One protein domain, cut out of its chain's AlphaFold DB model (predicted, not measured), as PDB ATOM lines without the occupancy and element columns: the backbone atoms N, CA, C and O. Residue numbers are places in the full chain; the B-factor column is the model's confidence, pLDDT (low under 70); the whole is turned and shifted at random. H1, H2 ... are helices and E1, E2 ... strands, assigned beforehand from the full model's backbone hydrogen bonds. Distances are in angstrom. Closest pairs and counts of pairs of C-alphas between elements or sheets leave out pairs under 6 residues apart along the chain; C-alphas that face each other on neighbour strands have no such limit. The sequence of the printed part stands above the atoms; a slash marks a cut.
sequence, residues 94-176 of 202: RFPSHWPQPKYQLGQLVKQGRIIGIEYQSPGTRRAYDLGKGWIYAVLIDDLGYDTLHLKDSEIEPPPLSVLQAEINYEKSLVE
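This is residues 94 to 176 of the 202 residues of the protein "HNH endonuclease" of Nostoc sp. TCL240-02 (UniProt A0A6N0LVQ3). A strongly twisted three-stranded sheet has helices H1 at one end and H2 beyond the other, residues 168 to 176 sticking out. The 83 printed residues run E1, H1, E2, E3, H2; the antiparallel sheet runs E1, E2, E3. The class is mixed, the whole loose, radius of gyration of the C-alphas 15.3 A, spans 52 by 29 by 20 A.

E1, residues 113 to 121, and E2, residues 134 to 140, are antiparallel, with N 119 to O 136 2.8 A. E2 and E3, residues 148 to 152, form a hairpin, with N 139 to O 149 2.8 A. H1, residues 126 to 131, only grazes the sheet; H2, residues 161 to 176, is not on it. These and every O i to N i+4 pair of both helices are within hydrogen-bond range.

E1 spans 21.6 A from C-alpha 113 (-29.851, -113.342, 21.243); H2 22.3 A to C-alpha 176 (-27.554, -87.904, 18.281).

The printed part has no cut; residues 94, 131 and 143 to 146 have pLDDT under 70.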
ATOM      1  N   ARG A  94      -7.160-115.581  19.329       64.81
ATOM      2  CA  ARG A  94      -6.486-116.317  18.262       64.81
ATOM      3  C   ARG A  94      -6.512-117.790  18.611       64.81
ATOM      4  O   ARG A  94      -5.839-118.226  19.543       64.81
ATOM      5  N   PHE A  95      -7.271-118.554  17.844       72.31
ATOM      6  CA  PHE A  95      -7.200-120.005  17.909       72.31
ATOM      7  C   PHE A  95      -5.953-120.487  17.161       72.31
ATOM      8  O   PHE A  95      -5.592-119.891  16.139       72.31
ATOM      9  N   PRO A  96      -5.272-121.548  17.636       77.62
ATOM     10  CA  PRO A  96      -4.196-122.169  16.877       77.62
ATOM     11  C   PRO A  96      -4.655-122.492  15.452       77.62
ATOM     12  O   PRO A  96      -5.784-122.923  15.248       77.62
ATOM     13  N   SER A  97      -3.780-122.323  14.462       76.12
ATOM     14  CA  SER A  97      -4.134-122.490  13.040       76.12
ATOM     15  C   SER A  97      -4.663-123.883  12.679       76.12
ATOM     16  O   SER A  97      -5.376-124.031  11.693       76.12
ATOM     17  N   HIS A  98      -4.328-124.897  13.477       82.38
ATOM     18  CA  HIS A  98      -4.796-126.272  13.306       82.38
ATOM     19  C   HIS A  98      -6.156-126.550  13.971       82.38
ATOM     20  O   HIS A  98      -6.684-127.650  13.825       82.38
ATOM     21  N   TRP A  99      -6.721-125.596  14.718       81.62
ATOM     22  CA  TRP A  99      -8.091-125.690  15.220       81.62
ATOM     23  C   TRP A  99      -9.078-125.225  14.144       81.62
ATOM     24  O   TRP A  99      -8.794-124.253  13.432       81.62
ATOM     25  N   PRO A 100     -10.254-125.870  14.030       85.06
ATOM     26  CA  PRO A 100     -11.328-125.326  13.209       85.06
ATOM     27  C   PRO A 100     -11.701-123.946  13.748       85.06
ATOM     28  O   PRO A 100     -11.809-123.774  14.955       85.06
ATOM     29  N   GLN A 101     -11.898-122.959  12.881       86.69
ATOM     30  CA  GLN A 101     -12.261-121.610  13.322       86.69
ATOM     31  C   GLN A 101     -13.753-121.546  13.686       86.69
ATOM     32  O   GLN A 101     -14.550-122.219  13.023       86.69
ATOM     33  N   PRO A 102     -14.153-120.779  14.718       89.88
ATOM     34  CA  PRO A 102     -15.563-120.597  15.031       89.88
ATOM     35  C   PRO A 102     -16.249-119.810  13.915       89.88
ATOM     36  O   PRO A 102     -15.683-118.876  13.343       89.88
ATOM     37  N   LYS A 103     -17.490-120.185  13.612       91.44
ATOM     38  CA  LYS A 103     -18.318-119.523  12.600       91.44
ATOM     39  C   LYS A 103     -18.853-118.170  13.081       91.44
ATOM     40  O   LYS A 103     -19.083-117.289  12.257       91.44
ATOM     41  N   TYR A 104     -19.041-118.008  14.391       91.75
ATOM     42  CA  TYR A 104     -19.593-116.799  15.001       91.75
ATOM     43  C   TYR A 104     -18.644-116.201  16.045       91.75
ATOM     44  O   TYR A 104     -17.810-116.900  16.622       91.75
ATOM     45  N   GLN A 105     -18.767-114.896  16.282       89.50
ATOM     46  CA  GLN A 105     -17.875-114.135  17.158       89.50
ATOM     47  C   GLN A 105     -18.529-113.773  18.493       89.50
ATOM     48  O   GLN A 105     -19.747-113.644  18.605       89.50
ATOM     49  N   LEU A 106     -17.699-113.557  19.514       87.12
ATOM     50  CA  LEU A 106     -18.158-113.056  20.804       87.12
ATOM     51  C   LEU A 106     -18.785-111.663  20.627       87.12
ATOM     52  O   LEU A 106     -18.236-110.814  19.931       87.12
ATOM     53  N   GLY A 107     -19.940-111.432  21.246       86.88
ATOM     54  CA  GLY A 107     -20.719-110.198  21.138       86.88
ATOM     55  C   GLY A 107     -21.612-110.105  19.896       86.88
ATOM     56  O   GLY A 107     -22.420-109.176  19.815       86.88
ATOM     57  N   GLN A 108     -21.506-111.050  18.953       90.75
ATOM     58  CA  GLN A 108     -22.325-111.072  17.744       90.75
ATOM     59  C   GLN A 108     -23.801-111.307  18.080       90.75
ATOM     60  O   GLN A 108     -24.140-112.173  18.890       90.75
ATOM     61  N   LEU A 109     -24.675-110.544  17.424       91.75
ATOM     62  CA  LEU A 109     -26.118-110.720  17.504       91.75
ATOM     63  C   LEU A 109     -26.570-111.825  16.540       91.75
ATOM     64  O   LEU A 109     -26.199-111.832  15.363       91.75
ATOM     65  N   VAL A 110     -27.377-112.747  17.047       93.94
ATOM     66  CA  VAL A 110     -28.009-113.855  16.323       93.94
ATOM     67  C   VAL A 110     -29.514-113.829  16.582       93.94
ATOM     68  O   VAL A 110     -29.982-113.101  17.456       93.94
ATOM     69  N   LYS A 111     -30.303-114.609  15.837       92.62
ATOM     70  CA  LYS A 111     -31.766-114.651  16.026       92.62
ATOM     71  C   LYS A 111     -32.163-114.961  17.471       92.62
ATOM     72  O   LYS A 111     -33.157-114.433  17.954       92.62
ATOM     73  N   GLN A 112     -31.397-115.821  18.137       92.25
ATOM     74  CA  GLN A 112     -31.656-116.277  19.501       92.25
ATOM     75  C   GLN A 112     -31.204-115.296  20.592       92.25
ATOM     76  O   GLN A 112     -31.557-115.510  21.746       92.25
ATOM     77  N   GLY A 113     -30.415-114.267  20.261       91.00
ATOM     78  CA  GLY A 113     -29.851-113.342  21.243       91.00
ATOM     79  C   GLY A 113     -28.403-112.953  20.941       91.00
ATOM     80  O   GLY A 113     -27.991-112.914  19.782       91.00
ATOM     81  N   ARG A 114     -27.606-112.656  21.971       91.88
ATOM     82  CA  ARG A 114     -26.204-112.225  21.818       91.88
ATOM     83  C   ARG A 114     -25.229-113.307  22.265       91.88
ATOM     84  O   ARG A 114     -25.371-113.866  23.347       91.88
ATOM     85  N   ILE A 115     -24.204-113.582  21.462       92.19
ATOM     86  CA  ILE A 115     -23.158-114.547  21.825       92.19
ATOM     87  C   ILE A 115     -22.308-113.971  22.960       92.19
ATOM     88  O   ILE A 115     -21.637-112.957  22.784       92.19
ATOM     89  N   ILE A 116     -22.299-114.638  24.111       90.44
ATOM     90  CA  ILE A 116     -21.536-114.253  25.309       90.44
ATOM     91  C   ILE A 116     -20.452-115.270  25.686       90.44
ATOM     92  O   ILE A 116     -19.660-115.019  26.592       90.44
ATOM     93  N   GLY A 117     -20.374-116.399  24.977       89.31
ATOM     94  CA  GLY A 117     -19.329-117.399  25.178       89.31
ATOM     95  C   GLY A 117     -19.154-118.315  23.972       89.31
ATOM     96  O   GLY A 117     -20.088-118.525  23.200       89.31
ATOM     97  N   ILE A 118     -17.941-118.846  23.816       90.44
ATOM     98  CA  ILE A 118     -17.561-119.767  22.743       90.44
ATOM     99  C   ILE A 118     -16.709-120.883  23.362       90.44
ATOM    100  O   ILE A 118     -15.670-120.606  23.962       90.44
ATOM    101  N   GLU A 119     -17.133-122.135  23.212       88.69
ATOM    102  CA  GLU A 119     -16.439-123.331  23.702       88.69
ATOM    103  C   GLU A 119     -16.200-124.311  22.546       88.69
ATOM    104  O   GLU A 119     -17.082-124.536  21.719       88.69
ATOM    105  N   TYR A 120     -15.015-124.924  22.493       87.56
ATOM    106  CA  TYR A 120     -14.725-125.997  21.542       87.56
ATOM    107  C   TYR A 120     -14.755-127.360  22.230       87.56
ATOM    108  O   TYR A 120     -13.947-127.639  23.119       87.56
ATOM    109  N   GLN A 121     -15.637-128.246  21.774       85.56
ATOM    110  CA  GLN A 121     -15.678-129.633  22.221       85.56
ATOM    111  C   GLN A 121     -14.792-130.508  21.329       85.56
ATOM    112  O   GLN A 121     -15.157-130.870  20.205       85.56
ATOM    113  N   SER A 122     -13.615-130.863  21.857       80.19
ATOM    114  CA  SER A 122     -12.644-131.703  21.153       80.19
ATOM    115  C   SER A 122     -13.166-133.136  20.942       80.19
ATOM    116  O   SER A 122     -13.705-133.734  21.886       80.19
ATOM    117  N   PRO A 123     -12.979-133.726  19.743       78.19
ATOM    118  CA  PRO A 123     -13.297-135.127  19.484       78.19
ATOM    119  C   PRO A 123     -12.594-136.083  20.461       78.19
ATOM    120  O   PRO A 123     -11.482-135.823  20.911       78.19
ATOM    121  N   GLY A 124     -13.230-137.217  20.768       78.69
ATOM    122  CA  GLY A 124     -12.648-138.252  21.638       78.69
ATOM    123  C   GLY A 124     -12.795-137.992  23.141       78.69
ATOM    124  O   GLY A 124     -12.370-138.814  23.948       78.69
ATOM    125  N   THR A 125     -13.431-136.887  23.537       78.62
ATOM    126  CA  THR A 125     -13.854-136.663  24.926       78.62
ATOM    127  C   THR A 125     -15.230-137.279  25.179       78.62
ATOM    128  O   THR A 125     -16.059-137.362  24.270       78.62
ATOM    129  N   ARG A 126     -15.514-137.674  26.430       76.94
ATOM    130  CA  ARG A 126     -16.839-138.198  26.803       76.94
ATOM    131  C   ARG A 126     -17.956-137.198  26.477       76.94
ATOM    132  O   ARG A 126     -18.961-137.582  25.894       76.94
ATOM    133  N   ARG A 127     -17.718-135.906  26.740       71.88
ATOM    134  CA  ARG A 127     -18.631-134.814  26.362       71.88
ATOM    135  C   ARG A 127     -18.918-134.773  24.862       71.88
ATOM    136  O   ARG A 127     -20.080-134.691  24.498       71.88
ATOM    137  N   ALA A 128     -17.903-134.873  24.004       76.88
ATOM    138  CA  ALA A 128     -18.113-134.850  22.555       76.88
ATOM    139  C   ALA A 128     -18.844-136.098  22.030       76.88
ATOM    140  O   ALA A 128     -19.494-136.022  20.990       76.88
ATOM    141  N   TYR A 129     -18.746-137.235  22.727       75.50
ATOM    142  CA  TYR A 129     -19.540-138.425  22.410       75.50
ATOM    143  C   TYR A 129     -21.022-138.211  22.740       75.50
ATOM    144  O   TYR A 129     -21.880-138.521  21.919       75.50
ATOM    145  N   ASP A 130     -21.308-137.635  23.909       73.19
ATOM    146  CA  ASP A 130     -22.677-137.448  24.399       73.19
ATOM    147  C   ASP A 130     -23.380-136.225  23.755       73.19
ATOM    148  O   ASP A 130     -24.582-136.262  23.506       73.19
ATOM    149  N   LEU A 131     -22.648-135.144  23.450       69.19
ATOM    150  CA  LEU A 131     -23.197-133.858  22.981       69.19
ATOM    151  C   LEU A 131     -22.803-133.491  21.541       69.19
ATOM    152  O   LEU A 131     -23.382-132.568  20.967       69.19
ATOM    153  N   GLY A 132     -21.885-134.231  20.917       72.94
ATOM    154  CA  GLY A 132     -21.343-133.946  19.587       72.94
ATOM    155  C   GLY A 132     -20.073-133.087  19.618       72.94
ATOM    156  O   GLY A 132     -19.862-132.276  20.508       72.94
ATOM    157  N   LYS A 133     -19.198-133.276  18.626       83.62
ATOM    158  CA  LYS A 133     -17.958-132.493  18.460       83.62
ATOM    159  C   LYS A 133     -18.227-131.129  17.811       83.62
ATOM    160  O   LYS A 133     -19.129-131.025  16.983       83.62
ATOM    161  N   GLY A 134     -17.375-130.139  18.087       87.12
ATOM    162  CA  GLY A 134     -17.393-128.837  17.406       87.12
ATOM    163  C   GLY A 134     -17.577-127.645  18.342       87.12
ATOM    164  O   GLY A 134     -17.373-127.753  19.550       87.12
ATOM    165  N   TRP A 135     -17.919-126.496  17.761       91.12
ATOM    166  CA  TRP A 135     -18.146-125.252  18.495       91.12
ATOM    167  C   TRP A 135     -19.530-125.221  19.147       91.12
ATOM    168  O   TRP A 135     -20.531-125.570  18.519       91.12
ATOM    169  N   ILE A 136     -19.564-124.770  20.398       92.06
ATOM    170  CA  ILE A 136     -20.763-124.480  21.178       92.06
ATOM    171  C   ILE A 136     -20.721-123.008  21.578       92.06
ATOM    172  O   ILE A 136     -19.700-122.516  22.062       92.06
ATOM    173  N   TYR A 137     -21.835-122.310  21.394       93.62
ATOM    174  CA  TYR A 137     -21.963-120.889  21.687       93.62
ATOM    175  C   TYR A 137     -22.964-120.691  22.812       93.62
ATOM    176  O   TYR A 137     -24.097-121.161  22.727       93.62
ATOM    177  N   ALA A 138     -22.541-119.970  23.846       93.19
ATOM    178  CA  ALA A 138     -23.432-119.479  24.882       93.19
ATOM    179  C   ALA A 138     -24.106-118.197  24.372       93.19
ATOM    180  O   ALA A 138     -23.418-117.224  24.049       93.19
ATOM    181  N   VAL A 139     -25.433-118.203  24.274       93.31
ATOM    182  CA  VAL A 139     -26.249-117.109  23.737       93.31
ATOM    183  C   VAL A 139     -27.170-116.585  24.829       93.31
ATOM    184  O   VAL A 139     -28.000-117.328  25.346       93.31
ATOM    185  N   LEU A 140     -27.018-115.307  25.159       91.94
ATOM    186  CA  LEU A 140     -27.875-114.591  26.095       91.94
ATOM    187  C   LEU A 140     -29.166-114.177  25.384       91.94
ATOM    188  O   LEU A 140     -29.091-113.460  24.384       91.94
ATOM    189  N   ILE A 141     -30.316-114.640  25.879       86.31
ATOM    190  CA  ILE A 141     -31.629-114.417  25.247       86.31
ATOM    191  C   ILE A 141     -32.235-113.071  25.669       86.31
ATOM    192  O   ILE A 141     -32.934-112.443  24.875       86.31
ATOM    193  N   ASP A 142     -31.965-112.620  26.898       75.62
ATOM    194  CA  ASP A 142     -32.523-111.398  27.469       75.62
ATOM    195  C   ASP A 142     -31.462-110.490  28.112       75.62
ATOM    196  O   ASP A 142     -30.522-110.931  28.772       75.62
ATOM    197  N   ASP A 143     -31.631-109.175  27.957       62.38
ATOM    198  CA  ASP A 143     -30.729-108.185  28.566       62.38
ATOM    199  C   ASP A 143     -30.908-108.085  30.097       62.38
ATOM    200  O   ASP A 143     -30.135-107.408  30.777       62.38
ATOM    201  N   LEU A 144     -31.929-108.761  30.647       62.97
ATOM    202  CA  LEU A 144     -32.210-108.852  32.084       62.97
ATOM    203  C   LEU A 144     -31.540-110.057  32.765       62.97
ATOM    204  O   LEU A 144     -31.496-110.098  33.995       62.97
ATOM    205  N   GLY A 145     -30.898-110.942  31.996       58.88
ATOM    206  CA  GLY A 145     -29.621-111.510  32.406       58.88
ATOM    207  C   GLY A 145     -29.649-112.815  33.191       58.88
ATOM    208  O   GLY A 145     -28.799-112.973  34.069       58.88
ATOM    209  N   TYR A 146     -30.523-113.774  32.869       61.97
ATOM    210  CA  TYR A 146     -30.406-115.113  33.479       61.97
ATOM    211  C   TYR A 146     -30.480-116.290  32.508       61.97
ATOM    212  O   TYR A 146     -29.895-117.336  32.806       61.97
ATOM    213  N   ASP A 147     -31.092-116.130  31.335       82.19
ATOM    214  CA  ASP A 147     -31.295-117.261  30.433       82.19
ATOM    215  C   ASP A 147     -30.228-117.314  29.336       82.19
ATOM    216  O   ASP A 147     -30.103-116.435  28.479       82.19
ATOM    217  N   THR A 148     -29.433-118.386  29.374       89.31
ATOM    218  CA  THR A 148     -28.381-118.665  28.390       89.31
ATOM    219  C   THR A 148     -28.667-119.970  27.654       89.31
ATOM    220  O   THR A 148     -28.726-121.039  28.265       89.31
ATOM    221  N   LEU A 149     -28.769-119.910  26.326       91.88
ATOM    222  CA  LEU A 149     -28.806-121.097  25.468       91.88
ATOM    223  C   LEU A 149     -27.395-121.529  25.096       91.88
ATOM    224  O   LEU A 149     -26.525-120.693  24.881       91.88
ATOM    225  N   HIS A 150     -27.184-122.833  24.962       92.44
ATOM    226  CA  HIS A 150     -25.952-123.391  24.414       92.44
ATOM    227  C   HIS A 150     -26.278-124.031  23.069       92.44
ATOM    228  O   HIS A 150     -26.982-125.036  23.026       92.44
ATOM    229  N   LEU A 151     -25.808-123.418  21.983       92.81
ATOM    230  CA  LEU A 151     -26.193-123.764  20.612       92.81
ATOM    231  C   LEU A 151     -24.977-124.188  19.786       92.81
ATOM    232  O   LEU A 151     -23.880-123.661  19.968       92.81
ATOM    233  N   LYS A 152     -25.172-125.114  18.850       92.56
ATOM    234  CA  LYS A 152     -24.200-125.505  17.818       92.56
ATOM    235  C   LYS A 152     -24.278-124.584  16.604       92.56
ATOM    236  O   LYS A 152     -25.281-123.913  16.376       92.56
ATOM    237  N   ASP A 153     -23.265-124.656  15.737       91.75
ATOM    238  CA  ASP A 153     -23.227-123.918  14.463       91.75
ATOM    239  C   ASP A 153     -24.496-124.086  13.602       91.75
ATOM    240  O   ASP A 153     -24.891-123.154  12.901       91.75
ATOM    241  N   SER A 154     -25.110-125.275  13.621       91.25
ATOM    242  CA  SER A 154     -26.314-125.602  12.843       91.25
ATOM    243  C   SER A 154     -27.606-125.048  13.437       91.25
ATOM    244  O   SER A 154     -28.614-124.996  12.743       91.25
ATOM    245  N   GLU A 155     -27.592-124.688  14.718       93.69
ATOM    246  CA  GLU A 155     -28.766-124.213  15.455       93.69
ATOM    247  C   GLU A 155     -28.842-122.682  15.465       93.69
ATOM    248  O   GLU A 155     -29.881-122.122  15.794       93.69
ATOM    249  N   ILE A 156     -27.760-121.991  15.092       93.88
ATOM    250  CA  ILE A 156     -27.684-120.530  15.077       93.88
ATOM    251  C   ILE A 156     -28.172-119.976  13.740       93.88
ATOM    252  O   ILE A 156     -27.650-120.301  12.671       93.88
ATOM    253  N   GLU A 157     -29.110-119.036  13.817       94.06
ATOM    254  CA  GLU A 157     -29.663-118.339  12.659       94.06
ATOM    255  C   GLU A 157     -29.263-116.855  12.665       94.06
ATOM    256  O   GLU A 157     -29.088-116.259  13.735       94.06
ATOM    257  N   PRO A 158     -29.117-116.224  11.484       92.56
ATOM    258  CA  PRO A 158     -28.878-114.789  11.413       92.56
ATOM    259  C   PRO A 158     -30.058-114.012  12.020       92.56
ATOM    260  O   PRO A 158     -31.209-114.445  11.902       92.56
ATOM    261  N   PRO A 159     -29.801-112.858  12.656       92.94
ATOM    262  CA  PRO A 159     -30.867-112.047  13.221       92.94
ATOM    263  C   PRO A 159     -31.773-111.488  12.106       92.94
ATOM    264  O   PRO A 159     -31.292-111.207  11.003       92.94
ATOM    265  N   PRO A 160     -33.079-111.291  12.366       93.50
ATOM    266  CA  PRO A 160     -33.976-110.648  11.412       93.50
ATOM    267  C   PRO A 160     -33.514-109.230  11.053       93.50
ATOM    268  O   PRO A 160     -32.990-108.504  11.900       93.50
ATOM    269  N   LEU A 161     -33.787-108.794   9.818       94.88
ATOM    270  CA  LEU A 161     -33.439-107.445   9.348       94.88
ATOM    271  C   LEU A 161     -34.010-106.348  10.259       94.88
ATOM    272  O   LEU A 161     -33.323-105.374  10.548       94.88
ATOM    273  N   SER A 162     -35.240-106.522  10.748       93.25
ATOM    274  CA  SER A 162     -35.887-105.573  11.659       93.25
ATOM    275  C   SER A 162     -35.129-105.397  12.976       93.25
ATOM    276  O   SER A 162     -35.042-104.279  13.473       93.25
ATOM    277  N   VAL A 163     -34.554-106.475  13.516       90.50
ATOM    278  CA  VAL A 163     -33.773-106.446  14.760       90.50
ATOM    279  C   VAL A 163     -32.464-105.694  14.539       90.50
ATOM    280  O   VAL A 163     -32.145-104.786  15.299       90.50
ATOM    281  N   LEU A 164     -31.745-105.998  13.454       91.69
ATOM    282  CA  LEU A 164     -30.531-105.257  13.092       91.69
ATOM    283  C   LEU A 164     -30.819-103.771  12.862       91.69
ATOM    284  O   LEU A 164     -30.064-102.914  13.314       91.69
ATOM    285  N   GLN A 165     -31.921-103.454  12.182       95.81
ATOM    286  CA  GLN A 165     -32.318-102.073  11.942       95.81
ATOM    287  C   GLN A 165     -32.667-101.346  13.245       95.81
ATOM    288  O   GLN A 165     -32.302-100.181  13.397       95.81
ATOM    289  N   ALA A 166     -33.348-102.016  14.178       91.25
ATOM    290  CA  ALA A 166     -33.668-101.462  15.489       91.25
ATOM    291  C   ALA A 166     -32.400-101.167  16.303       91.25
ATOM    292  O   ALA A 166     -32.272-100.057  16.812       91.25
ATOM    293  N   GLU A 167     -31.440-102.097  16.340       90.25
ATOM    294  CA  GLU A 167     -30.147-101.908  17.013       90.25
ATOM    295  C   GLU A 167     -29.379-100.715  16.421       90.25
ATOM    296  O   GLU A 167     -28.932 -99.822  17.138       90.25
ATOM    297  N   ILE A 168     -29.296-100.639  15.086       94.00
ATOM    298  CA  ILE A 168     -28.655 -99.516  14.387       94.00
ATOM    299  C   ILE A 168     -29.347 -98.195  14.728       94.00
ATOM    300  O   ILE A 168     -28.678 -97.186  14.950       94.00
ATOM    301  N   ASN A 169     -30.678 -98.173  14.732       96.50
ATOM    302  CA  ASN A 169     -31.439 -96.966  15.033       96.50
ATOM    303  C   ASN A 169     -31.233 -96.528  16.485       96.50
ATOM    304  O   ASN A 169     -31.050 -95.339  16.724       96.50
ATOM    305  N   TYR A 170     -31.207 -97.472  17.427       92.88
ATOM    306  CA  TYR A 170     -30.928 -97.202  18.832       92.88
ATOM    307  C   TYR A 170     -29.553 -96.548  19.019       92.88
ATOM    308  O   TYR A 170     -29.461 -95.462  19.593       92.88
ATOM    309  N   GLU A 171     -28.499 -97.141  18.452       93.44
ATOM    310  CA  GLU A 171     -27.142 -96.585  18.525       93.44
ATOM    311  C   GLU A 171     -27.055 -95.202  17.865       93.44
ATOM    312  O   GLU A 171     -26.457 -94.276  18.417       93.44
ATOM    313  N   LYS A 172     -27.717 -95.008  16.716       95.75
ATOM    314  CA  LYS A 172     -27.819 -93.687  16.075       95.75
ATOM    315  C   LYS A 172     -28.488 -92.662  16.985       95.75
ATOM    316  O   LYS A 172     -27.961 -91.563  17.137       95.75
ATOM    317  N   SER A 173     -29.602 -93.014  17.622       95.56
ATOM    318  CA  SER A 173     -30.291 -92.122  18.556       95.56
ATOM    319  C   SER A 173     -29.418 -91.760  19.761       95.56
ATOM    320  O   SER A 173     -29.398 -90.599  20.169       95.56
ATOM    321  N   LEU A 174     -28.645 -92.706  20.308       93.69
ATOM    322  CA  LEU A 174     -27.670 -92.407  21.363       93.69
ATOM    323  C   LEU A 174     -26.592 -91.432  20.881       93.69
ATOM    324  O   LEU A 174     -26.277 -90.468  21.583       93.69
ATOM    325  N   VAL A 175     -26.048 -91.642  19.681       95.50
ATOM    326  CA  VAL A 175     -25.064 -90.734  19.076       95.50
ATOM    327  C   VAL A 175     -25.646 -89.331  18.911       95.50
ATOM    328  O   VAL A 175     -24.993 -88.366  19.301       95.50
ATOM    329  N   GLU A 176     -26.875 -89.198  18.418       96.31
ATOM    330  CA  GLU A 176     -27.554 -87.904  18.281       96.31
ATOM    331  C   GLU A 176     -27.734 -87.198  19.632       96.31
ATOM    332  O   GLU A 176     -27.497 -85.994  19.750       96.31
TER     333      GLU A 176